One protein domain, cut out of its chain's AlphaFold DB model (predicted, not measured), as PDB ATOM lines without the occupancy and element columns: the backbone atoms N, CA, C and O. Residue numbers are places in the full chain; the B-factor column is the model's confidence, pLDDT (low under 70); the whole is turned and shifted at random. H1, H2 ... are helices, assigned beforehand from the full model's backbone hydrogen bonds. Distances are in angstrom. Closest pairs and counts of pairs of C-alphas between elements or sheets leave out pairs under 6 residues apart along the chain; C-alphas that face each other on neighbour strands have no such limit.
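What this domain is: This is residues 18 to 45 and 87 to 120 of the 120 residues of an uncharacterized protein of Araneus ventricosus (UniProt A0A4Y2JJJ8). Two small groups of short helices make the ends of an elongated body: H1 and H2, which touch, at one end, and the helical hairpin of H4 and H5 at the other. H3 runs between the two ends, from near H2 toward H5, and H6 packs on H5 on the side toward the middle of the body. The 62 printed residues hold six named helices, H1 to H6 in chain order, and no named strand; the class is all helix. The whole is compact, with a radius of gyration of the C-alphas of 11.7 A, and spans 36 by 20 by 14 A.

Where its parts are: H1 is residues 20 to 24, beginning at C-alpha 20 at (-38.345, -41.085, -41.261), and is 6.2 A long from first to last C-alpha. H2, residues 29 to 36, is 10.5 A long, and H3, residues 38 to 44, is 9.7 A long. After the cut, H4 is residues 88 to 93 and 10.2 A long. H5, residues 97 to 107, is the longest helix at 15.4 A, from (-48.863, -26.373, -39.834) to (-42.603, -26.463, -25.759). H6, residues 113 to 117, is 6.2 A long and ends at C-alpha 117 at (-42.036, -29.955, -40.153).

How they stand to each other: H1 and H2 touch, with the C-alphas of Tyr 23 and Ser 31 closest at 4.3 A. H2 and H3 are close but not clearly touching and about perpendicular, at 76 degrees; the closest C-alphas, of Phe 34 and Tyr 41, are 7.7 A apart. H3 is likewise close but not clearly touching to H5, with the C-alphas of Tyr 44 and Arg 104 closest at 6.3 A; they run opposite ways at a steep tilt of 68 degrees, only just short of about perpendicular. H4 and H5 form a helical hairpin: they touch at a shallow tilt of 26 degrees, opposite ways, with the C-alphas of Thr 91 and Glu 100 closest at 5.7 A. H5 and H6 touch, the closest C-alphas being those of Val 101 and Leu 117, at 6.2 A. H2 and H6 are only just apart, with closest C-alphas at 8.1 A. Every O i to N i+4 pair is within hydrogen-bond range in H1, H2, H3, H5 and H6; in H4 it is 0 of 2, with 3 of 3 O i to N i+3 pairs within range.

The domain as a whole: The two C-alphas farthest apart, of Thr 27 and Ile 94, are 35.7 A apart. Residues 46 to 86 are not printed, and C-alphas 45 and 87 across this cut are 9.9 A apart. The links H1 to H2, H2 to H3, H4 to H5 and H5 to H6 are tight; H3 to H4 is the link across the cut. The mean pLDDT of the printed part is 92.1, and no printed residue is under 70.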
ATOM      1  N   GLU A  18     -40.232 -42.694 -45.921       94.62
ATOM      2  CA  GLU A  18     -39.529 -41.404 -45.932       94.62
ATOM      3  C   GLU A  18     -40.462 -40.281 -45.441       94.62
ATOM      4  O   GLU A  18     -41.668 -40.363 -45.678       94.62
ATOM      5  N   PRO A  19     -39.940 -39.243 -44.752       94.25
ATOM      6  CA  PRO A  19     -38.520 -38.963 -44.490       94.25
ATOM      7  C   PRO A  19     -37.942 -39.664 -43.241       94.25
ATOM      8  O   PRO A  19     -36.769 -39.481 -42.899       94.25
ATOM      9  N   LEU A  20     -38.752 -40.449 -42.518       94.31
ATOM     10  CA  LEU A  20     -38.345 -41.085 -41.261       94.31
ATOM     11  C   LEU A  20     -37.178 -42.063 -41.462       94.31
ATOM     12  O   LEU A  20     -36.254 -42.085 -40.647       94.31
ATOM     13  N   LEU A  21     -37.175 -42.821 -42.561       95.06
ATOM     14  CA  LEU A  21     -36.076 -43.721 -42.919       95.06
ATOM     15  C   LEU A  21     -34.731 -42.982 -43.006       95.06
ATOM     16  O   LEU A  21     -33.759 -43.393 -42.363       95.06
ATOM     17  N   SER A  22     -34.683 -41.851 -43.716       96.50
ATOM     18  CA  SER A  22     -33.484 -41.013 -43.809       96.50
ATOM     19  C   SER A  22     -32.996 -40.542 -42.439       96.50
ATOM     20  O   SER A  22     -31.792 -40.589 -42.156       96.50
ATOM     21  N   TYR A  23     -33.909 -40.141 -41.551       96.38
ATOM     22  CA  TYR A  23     -33.567 -39.719 -40.190       96.38
ATOM     23  C   TYR A  23     -33.102 -40.866 -39.286       96.38
ATOM     24  O   TYR A  23     -32.293 -40.636 -38.385       96.38
ATOM     25  N   MET A  24     -33.538 -42.098 -39.547       95.19
ATOM     26  CA  MET A  24     -33.142 -43.289 -38.789       95.19
ATOM     27  C   MET A  24     -31.839 -43.941 -39.283       95.19
ATOM     28  O   MET A  24     -31.314 -44.827 -38.615       95.19
ATOM     29  N   SER A  25     -31.273 -43.481 -40.404       95.56
ATOM     30  CA  SER A  25     -30.076 -44.069 -41.033       95.56
ATOM     31  C   SER A  25     -28.794 -44.045 -40.184       95.56
ATOM     32  O   SER A  25     -27.914 -44.880 -40.370       95.56
ATOM     33  N   GLY A  26     -28.628 -43.054 -39.301       95.56
ATOM     34  CA  GLY A  26     -27.404 -42.839 -38.509       95.56
ATOM     35  C   GLY A  26     -26.140 -42.442 -39.296       95.56
ATOM     36  O   GLY A  26     -25.087 -42.222 -38.696       95.56
ATOM     37  N   THR A  27     -26.214 -42.324 -40.623       96.81
ATOM     38  CA  THR A  27     -25.061 -42.050 -41.494       96.81
ATOM     39  C   THR A  27     -24.721 -40.562 -41.610       96.81
ATOM     40  O   THR A  27     -23.543 -40.199 -41.650       96.81
ATOM     41  N   THR A  28     -25.721 -39.678 -41.603       97.56
ATOM     42  CA  THR A  28     -25.557 -38.227 -41.785       97.56
ATOM     43  C   THR A  28     -25.493 -37.488 -40.447       97.56
ATOM     44  O   THR A  28     -25.891 -37.998 -39.400       97.56
ATOM     45  N   SER A  29     -25.004 -36.243 -40.451       97.19
ATOM     46  CA  SER A  29     -25.048 -35.384 -39.255       97.19
ATOM     47  C   SER A  29     -26.485 -35.128 -38.784       97.19
ATOM     48  O   SER A  29     -26.743 -35.051 -37.582       97.19
ATOM     49  N   VAL A  30     -27.427 -35.047 -39.728       97.06
ATOM     50  CA  VAL A  30     -28.858 -34.867 -39.470       97.06
ATOM     51  C   VAL A  30     -29.450 -36.109 -38.807       97.06
ATOM     52  O   VAL A  30     -30.094 -35.977 -37.768       97.06
ATOM     53  N   SER A  31     -29.183 -37.312 -39.330       97.38
ATOM     54  CA  SER A  31     -29.712 -38.550 -38.746       97.38
ATOM     55  C   SER A  31     -29.078 -38.875 -37.392       97.38
ATOM     56  O   SER A  31     -29.778 -39.254 -36.457       97.38
ATOM     57  N   LYS A  32     -27.785 -38.589 -37.198       97.88
ATOM     58  CA  LYS A  32     -27.142 -38.657 -35.870       97.88
ATOM     59  C   LYS A  32     -27.778 -37.698 -34.861       97.88
ATOM     60  O   LYS A  32     -28.012 -38.081 -33.716       97.88
ATOM     61  N   HIS A  33     -28.079 -36.463 -35.271       97.06
ATOM     62  CA  HIS A  33     -28.783 -35.505 -34.417       97.06
ATOM     63  C   HIS A  33     -30.195 -35.988 -34.068       97.06
ATOM     64  O   HIS A  33     -30.611 -35.869 -32.915       97.06
ATOM     65  N   PHE A  34     -30.930 -36.514 -35.052       96.50
ATOM     66  CA  PHE A  34     -32.265 -37.066 -34.843       96.50
ATOM     67  C   PHE A  34     -32.237 -38.206 -33.828       96.50
ATOM     68  O   PHE A  34     -32.903 -38.115 -32.803       96.50
ATOM     69  N   LEU A  35     -31.389 -39.215 -34.044       96.12
ATOM     70  CA  LEU A  35     -31.254 -40.365 -33.148       96.12
ATOM     71  C   LEU A  35     -30.833 -39.956 -31.730       96.12
ATOM     72  O   LEU A  35     -31.392 -40.463 -30.757       96.12
ATOM     73  N   LYS A  36     -29.911 -38.993 -31.593       95.94
ATOM     74  CA  LYS A  36     -29.504 -38.457 -30.282       95.94
ATOM     75  C   LYS A  36     -30.678 -37.835 -29.515       95.94
ATOM     76  O   LYS A  36     -30.729 -37.955 -28.294       95.94
ATOM     77  N   ASN A  37     -31.609 -37.192 -30.218       94.75
ATOM     78  CA  ASN A  37     -32.741 -36.469 -29.632       94.75
ATOM     79  C   ASN A  37     -34.095 -37.158 -29.892       94.75
ATOM     80  O   ASN A  37     -35.137 -36.524 -29.751       94.75
ATOM     81  N   ILE A  38     -34.111 -38.446 -30.258       94.25
ATOM     82  CA  ILE A  38     -35.322 -39.148 -30.723       94.25
ATOM     83  C   ILE A  38     -36.456 -39.118 -29.695       94.25
ATOM     84  O   ILE A  38     -37.621 -38.990 -30.051       94.25
ATOM     85  N   ARG A  39     -36.121 -39.162 -28.399       91.62
ATOM     86  CA  ARG A  39     -37.114 -39.032 -27.327       91.62
ATOM     87  C   ARG A  39     -37.787 -37.664 -27.341       91.62
ATOM     88  O   ARG A  39     -39.002 -37.613 -27.208       91.62
ATOM     89  N   SER A  40     -37.025 -36.591 -27.555       91.69
ATOM     90  CA  SER A  40     -37.579 -35.243 -27.682       91.69
ATOM     91  C   SER A  40     -38.491 -35.138 -28.900       91.69
ATOM     92  O   SER A  40     -39.583 -34.604 -28.759       91.69
ATOM     93  N   TYR A  41     -38.105 -35.712 -30.049       93.06
ATOM     94  CA  TYR A  41     -38.974 -35.781 -31.234       93.06
ATOM     95  C   TYR A  41     -40.257 -36.584 -30.975       93.06
ATOM     96  O   TYR A  41     -41.329 -36.145 -31.361       93.06
ATOM     97  N   ASN A  42     -40.194 -37.713 -30.268       90.38
ATOM     98  CA  ASN A  42     -41.396 -38.489 -29.944       90.38
ATOM     99  C   ASN A  42     -42.320 -37.745 -28.966       90.38
ATOM    100  O   ASN A  42     -43.533 -37.714 -29.164       90.38
ATOM    101  N   SER A  43     -41.758 -37.108 -27.932       87.44
ATOM    102  CA  SER A  43     -42.519 -36.269 -26.994       87.44
ATOM    103  C   SER A  43     -43.205 -35.089 -27.688       87.44
ATOM    104  O   SER A  43     -44.234 -34.606 -27.233       87.44
ATOM    105  N   TYR A  44     -42.664 -34.659 -28.820       87.38
ATOM    106  CA  TYR A  44     -43.156 -33.552 -29.628       87.38
ATOM    107  C   TYR A  44     -44.510 -33.808 -30.306       87.38
ATOM    108  O   TYR A  44     -45.312 -32.887 -30.495       87.38
ATOM    109  N   PHE A  45     -44.778 -35.070 -30.644       88.69
ATOM    110  CA  PHE A  45     -46.036 -35.530 -31.242       88.69
ATOM    111  C   PHE A  45     -46.973 -36.174 -30.213       88.69
ATOM    112  O   PHE A  45     -48.045 -36.671 -30.557       88.69
ATOM    113  N   LYS A  87     -50.579 -27.163 -25.779       88.56
ATOM    114  CA  LYS A  87     -49.694 -28.300 -25.521       88.56
ATOM    115  C   LYS A  87     -50.370 -29.613 -25.898       88.56
ATOM    116  O   LYS A  87     -51.590 -29.755 -25.814       88.56
ATOM    117  N   PHE A  88     -49.548 -30.605 -26.229       88.75
ATOM    118  CA  PHE A  88     -49.984 -31.968 -26.532       88.75
ATOM    119  C   PHE A  88     -51.067 -31.997 -27.627       88.75
ATOM    120  O   PHE A  88     -50.856 -31.465 -28.715       88.75
ATOM    121  N   LEU A  89     -52.234 -32.587 -27.344       89.81
ATOM    122  CA  LEU A  89     -53.372 -32.639 -28.258       89.81
ATOM    123  C   LEU A  89     -53.870 -31.250 -28.701       89.81
ATOM    124  O   LEU A  89     -54.327 -31.114 -29.829       89.81
ATOM    125  N   GLN A  90     -53.759 -30.216 -27.861       91.50
ATOM    126  CA  GLN A  90     -54.263 -28.874 -28.183       91.50
ATOM    127  C   GLN A  90     -53.526 -28.251 -29.371       91.50
ATOM    128  O   GLN A  90     -54.094 -27.432 -30.087       91.50
ATOM    129  N   THR A  91     -52.269 -28.649 -29.602       91.38
ATOM    130  CA  THR A  91     -51.462 -28.101 -30.694       91.38
ATOM    131  C   THR A  91     -52.077 -28.383 -32.063       91.38
ATOM    132  O   THR A  91     -51.888 -27.587 -32.966       91.38
ATOM    133  N   TYR A  92     -52.870 -29.445 -32.204       90.50
ATOM    134  CA  TYR A  92     -53.550 -29.789 -33.457       90.50
ATOM    135  C   TYR A  92     -54.814 -28.945 -33.733       90.50
ATOM    136  O   TYR A  92     -55.509 -29.175 -34.717       90.50
ATOM    137  N   PHE A  93     -55.170 -28.008 -32.841       89.94
ATOM    138  CA  PHE A  93     -56.400 -27.203 -32.932       89.94
ATOM    139  C   PHE A  93     -56.152 -25.687 -32.976       89.94
ATOM    140  O   PHE A  93     -57.111 -24.916 -32.992       89.94
ATOM    141  N   ILE A  94     -54.893 -25.231 -32.970       85.81
ATOM    142  CA  ILE A  94     -54.556 -23.799 -32.842       85.81
ATOM    143  C   ILE A  94     -54.266 -23.071 -34.158       85.81
ATOM    144  O   ILE A  94     -54.122 -21.845 -34.146       85.81
ATOM    145  N   GLY A  95     -54.179 -23.768 -35.294       82.44
ATOM    146  CA  GLY A  95     -53.969 -23.094 -36.571       82.44
ATOM    147  C   GLY A  95     -53.454 -23.981 -37.694       82.44
ATOM    148  O   GLY A  95     -53.872 -25.122 -37.842       82.44
ATOM    149  N   ASP A  96     -52.594 -23.387 -38.514       90.75
ATOM    150  CA  ASP A  96     -51.900 -24.034 -39.623       90.75
ATOM    151  C   ASP A  96     -50.627 -24.757 -39.159       90.75
ATOM    152  O   ASP A  96     -50.136 -24.550 -38.048       90.75
ATOM    153  N   GLU A  97     -50.076 -25.579 -40.049       91.19
ATOM    154  CA  GLU A  97     -48.863 -26.373 -39.834       91.19
ATOM    155  C   GLU A  97     -47.706 -25.550 -39.246       91.19
ATOM    156  O   GLU A  97     -47.057 -25.957 -38.285       91.19
ATOM    157  N   GLU A  98     -47.488 -24.337 -39.750       93.50
ATOM    158  CA  GLU A  98     -46.408 -23.463 -39.298       93.50
ATOM    159  C   GLU A  98     -46.592 -23.024 -37.838       93.50
ATOM    160  O   GLU A  98     -45.634 -23.046 -37.053       93.50
ATOM    161  N   LYS A  99     -47.821 -22.668 -37.441       91.81
ATOM    162  CA  LYS A  99     -48.155 -22.371 -36.041       91.81
ATOM    163  C   LYS A  99     -47.984 -23.589 -35.149       91.81
ATOM    164  O   LYS A  99     -47.444 -23.445 -34.052       91.81
ATOM    165  N   GLU A 100     -48.396 -24.770 -35.601       91.69
ATOM    166  CA  GLU A 100     -48.224 -25.996 -34.822       91.69
ATOM    167  C   GLU A 100     -46.745 -26.310 -34.589       91.69
ATOM    168  O   GLU A 100     -46.324 -26.538 -33.453       91.69
ATOM    169  N   VAL A 101     -45.930 -26.264 -35.643       92.88
ATOM    170  CA  VAL A 101     -44.490 -26.534 -35.574       92.88
ATOM    171  C   VAL A 101     -43.786 -25.559 -34.635       92.88
ATOM    172  O   VAL A 101     -42.982 -25.996 -33.802       92.88
ATOM    173  N   ASN A 102     -44.107 -24.264 -34.733       91.62
ATOM    174  CA  ASN A 102     -43.558 -23.230 -33.855       91.62
ATOM    175  C   ASN A 102     -43.978 -23.459 -32.401       91.62
ATOM    176  O   ASN A 102     -43.122 -23.521 -31.521       91.62
ATOM    177  N   GLN A 103     -45.269 -23.697 -32.156       91.44
ATOM    178  CA  GLN A 103     -45.777 -23.935 -30.808       91.44
ATOM    179  C   GLN A 103     -45.100 -25.137 -30.152       91.44
ATOM    180  O   GLN A 103     -44.758 -25.113 -28.966       91.44
ATOM    181  N   ARG A 104     -44.900 -26.216 -30.908       89.25
ATOM    182  CA  ARG A 104     -44.199 -27.376 -30.379       89.25
ATOM    183  C   ARG A 104     -42.709 -27.059 -30.120       89.25
ATOM    184  O   ARG A 104     -42.163 -27.595 -29.156       89.25
ATOM    185  N   CYS A 105     -42.071 -26.181 -30.910       90.12
ATOM    186  CA  CYS A 105     -40.633 -25.855 -30.795       90.12
ATOM    187  C   CYS A 105     -40.389 -25.101 -29.493       90.12
ATOM    188  O   CYS A 105     -39.400 -25.350 -28.806       90.12
ATOM    189  N   ASP A 106     -41.341 -24.245 -29.132       89.31
ATOM    190  CA  ASP A 106     -41.338 -23.501 -27.878       89.31
ATOM    191  C   ASP A 106     -41.553 -24.421 -26.665       89.31
ATOM    192  O   ASP A 106     -41.038 -24.160 -25.578       89.31
ATOM    193  N   ASN A 107     -42.287 -25.527 -26.838       85.56
ATOM    194  CA  ASN A 107     -42.603 -26.463 -25.759       85.56
ATOM    195  C   ASN A 107     -41.455 -27.438 -25.427       85.56
ATOM    196  O   ASN A 107     -41.383 -27.916 -24.293       85.56
ATOM    197  N   ILE A 108     -40.588 -27.785 -26.389       83.50
ATOM    198  CA  ILE A 108     -39.542 -28.810 -26.216       83.50
ATOM    199  C   ILE A 108     -38.221 -28.360 -26.846       83.50
ATOM    200  O   ILE A 108     -38.092 -28.231 -28.060       83.50
ATOM    201  N   SER A 109     -37.182 -28.236 -26.021       85.81
ATOM    202  CA  SER A 109     -35.828 -27.908 -26.476       85.81
ATOM    203  C   SER A 109     -35.100 -29.093 -27.131       85.81
ATOM    204  O   SER A 109     -35.318 -30.252 -26.771       85.81
ATOM    205  N   GLY A 110     -34.136 -28.803 -28.011       85.88
ATOM    206  CA  GLY A 110     -33.206 -29.803 -28.564       85.88
ATOM    207  C   GLY A 110     -33.681 -30.494 -29.846       85.88
ATOM    208  O   GLY A 110     -33.004 -31.392 -30.353       85.88
ATOM    209  N   VAL A 111     -34.816 -30.065 -30.399       89.81
ATOM    210  CA  VAL A 111     -35.282 -30.481 -31.725       89.81
ATOM    211  C   VAL A 111     -34.922 -29.442 -32.788       89.81
ATOM    212  O   VAL A 111     -34.656 -28.281 -32.487       89.81
ATOM    213  N   ARG A 112     -34.906 -29.863 -34.055       93.69
ATOM    214  CA  ARG A 112     -34.755 -28.966 -35.203       93.69
ATOM    215  C   ARG A 112     -36.099 -28.795 -35.890       93.69
ATOM    216  O   ARG A 112     -36.697 -29.782 -36.315       93.69
ATOM    217  N   ARG A 113     -36.508 -27.541 -36.065       93.88
ATOM    218  CA  ARG A 113     -37.771 -27.151 -36.701       93.88
ATOM    219  C   ARG A 113     -38.011 -27.832 -38.051       93.88
ATOM    220  O   ARG A 113     -39.098 -28.328 -38.300       93.88
ATOM    221  N   ASN A 114     -36.992 -27.906 -38.905       94.25
ATOM    222  CA  ASN A 114     -37.129 -28.514 -40.231       94.25
ATOM    223  C   ASN A 114     -37.429 -30.022 -40.162       94.25
ATOM    224  O   ASN A 114     -38.141 -30.548 -41.005       94.25
ATOM    225  N   ILE A 115     -36.889 -30.721 -39.158       94.50
ATOM    226  CA  ILE A 115     -37.148 -32.151 -38.968       94.50
ATOM    227  C   ILE A 115     -38.571 -32.352 -38.468       94.50
ATOM    228  O   ILE A 115     -39.254 -33.253 -38.933       94.50
ATOM    229  N   VAL A 116     -39.007 -31.497 -37.548       93.00
ATOM    230  CA  VAL A 116     -40.379 -31.484 -37.046       93.00
ATOM    231  C   VAL A 116     -41.378 -31.282 -38.183       93.00
ATOM    232  O   VAL A 116     -42.307 -32.068 -38.293       93.00
ATOM    233  N   LEU A 117     -41.163 -30.266 -39.022       93.62
ATOM    234  CA  LEU A 117     -42.036 -29.955 -40.153       93.62
ATOM    235  C   LEU A 117     -42.160 -31.152 -41.108       93.62
ATOM    236  O   LEU A 117     -43.245 -31.517 -41.516       93.62
ATOM    237  N   HIS A 118     -41.049 -31.836 -41.394       93.50
ATOM    238  CA  HIS A 118     -41.045 -33.031 -42.245       93.50
ATOM    239  C   HIS A 118     -41.732 -34.266 -41.628       93.50
ATOM    240  O   HIS A 118     -41.918 -35.256 -42.332       93.50
ATOM    241  N   LEU A 119     -41.995 -34.267 -40.319       90.12
ATOM    242  CA  LEU A 119     -42.583 -35.397 -39.589       90.12
ATOM    243  C   LEU A 119     -44.049 -35.173 -39.198       90.12
ATOM    244  O   LEU A 119     -44.639 -36.082 -38.613       90.12
ATOM    245  N   GLN A 120     -44.588 -33.981 -39.453       84.06
ATOM    246  CA  GLN A 120     -45.989 -33.643 -39.217       84.06
ATOM    247  C   GLN A 120     -46.892 -34.283 -40.278       84.06
ATOM    248  O   GLN A 120     -48.004 -34.704 -39.885       84.06
TER     249      GLN A 120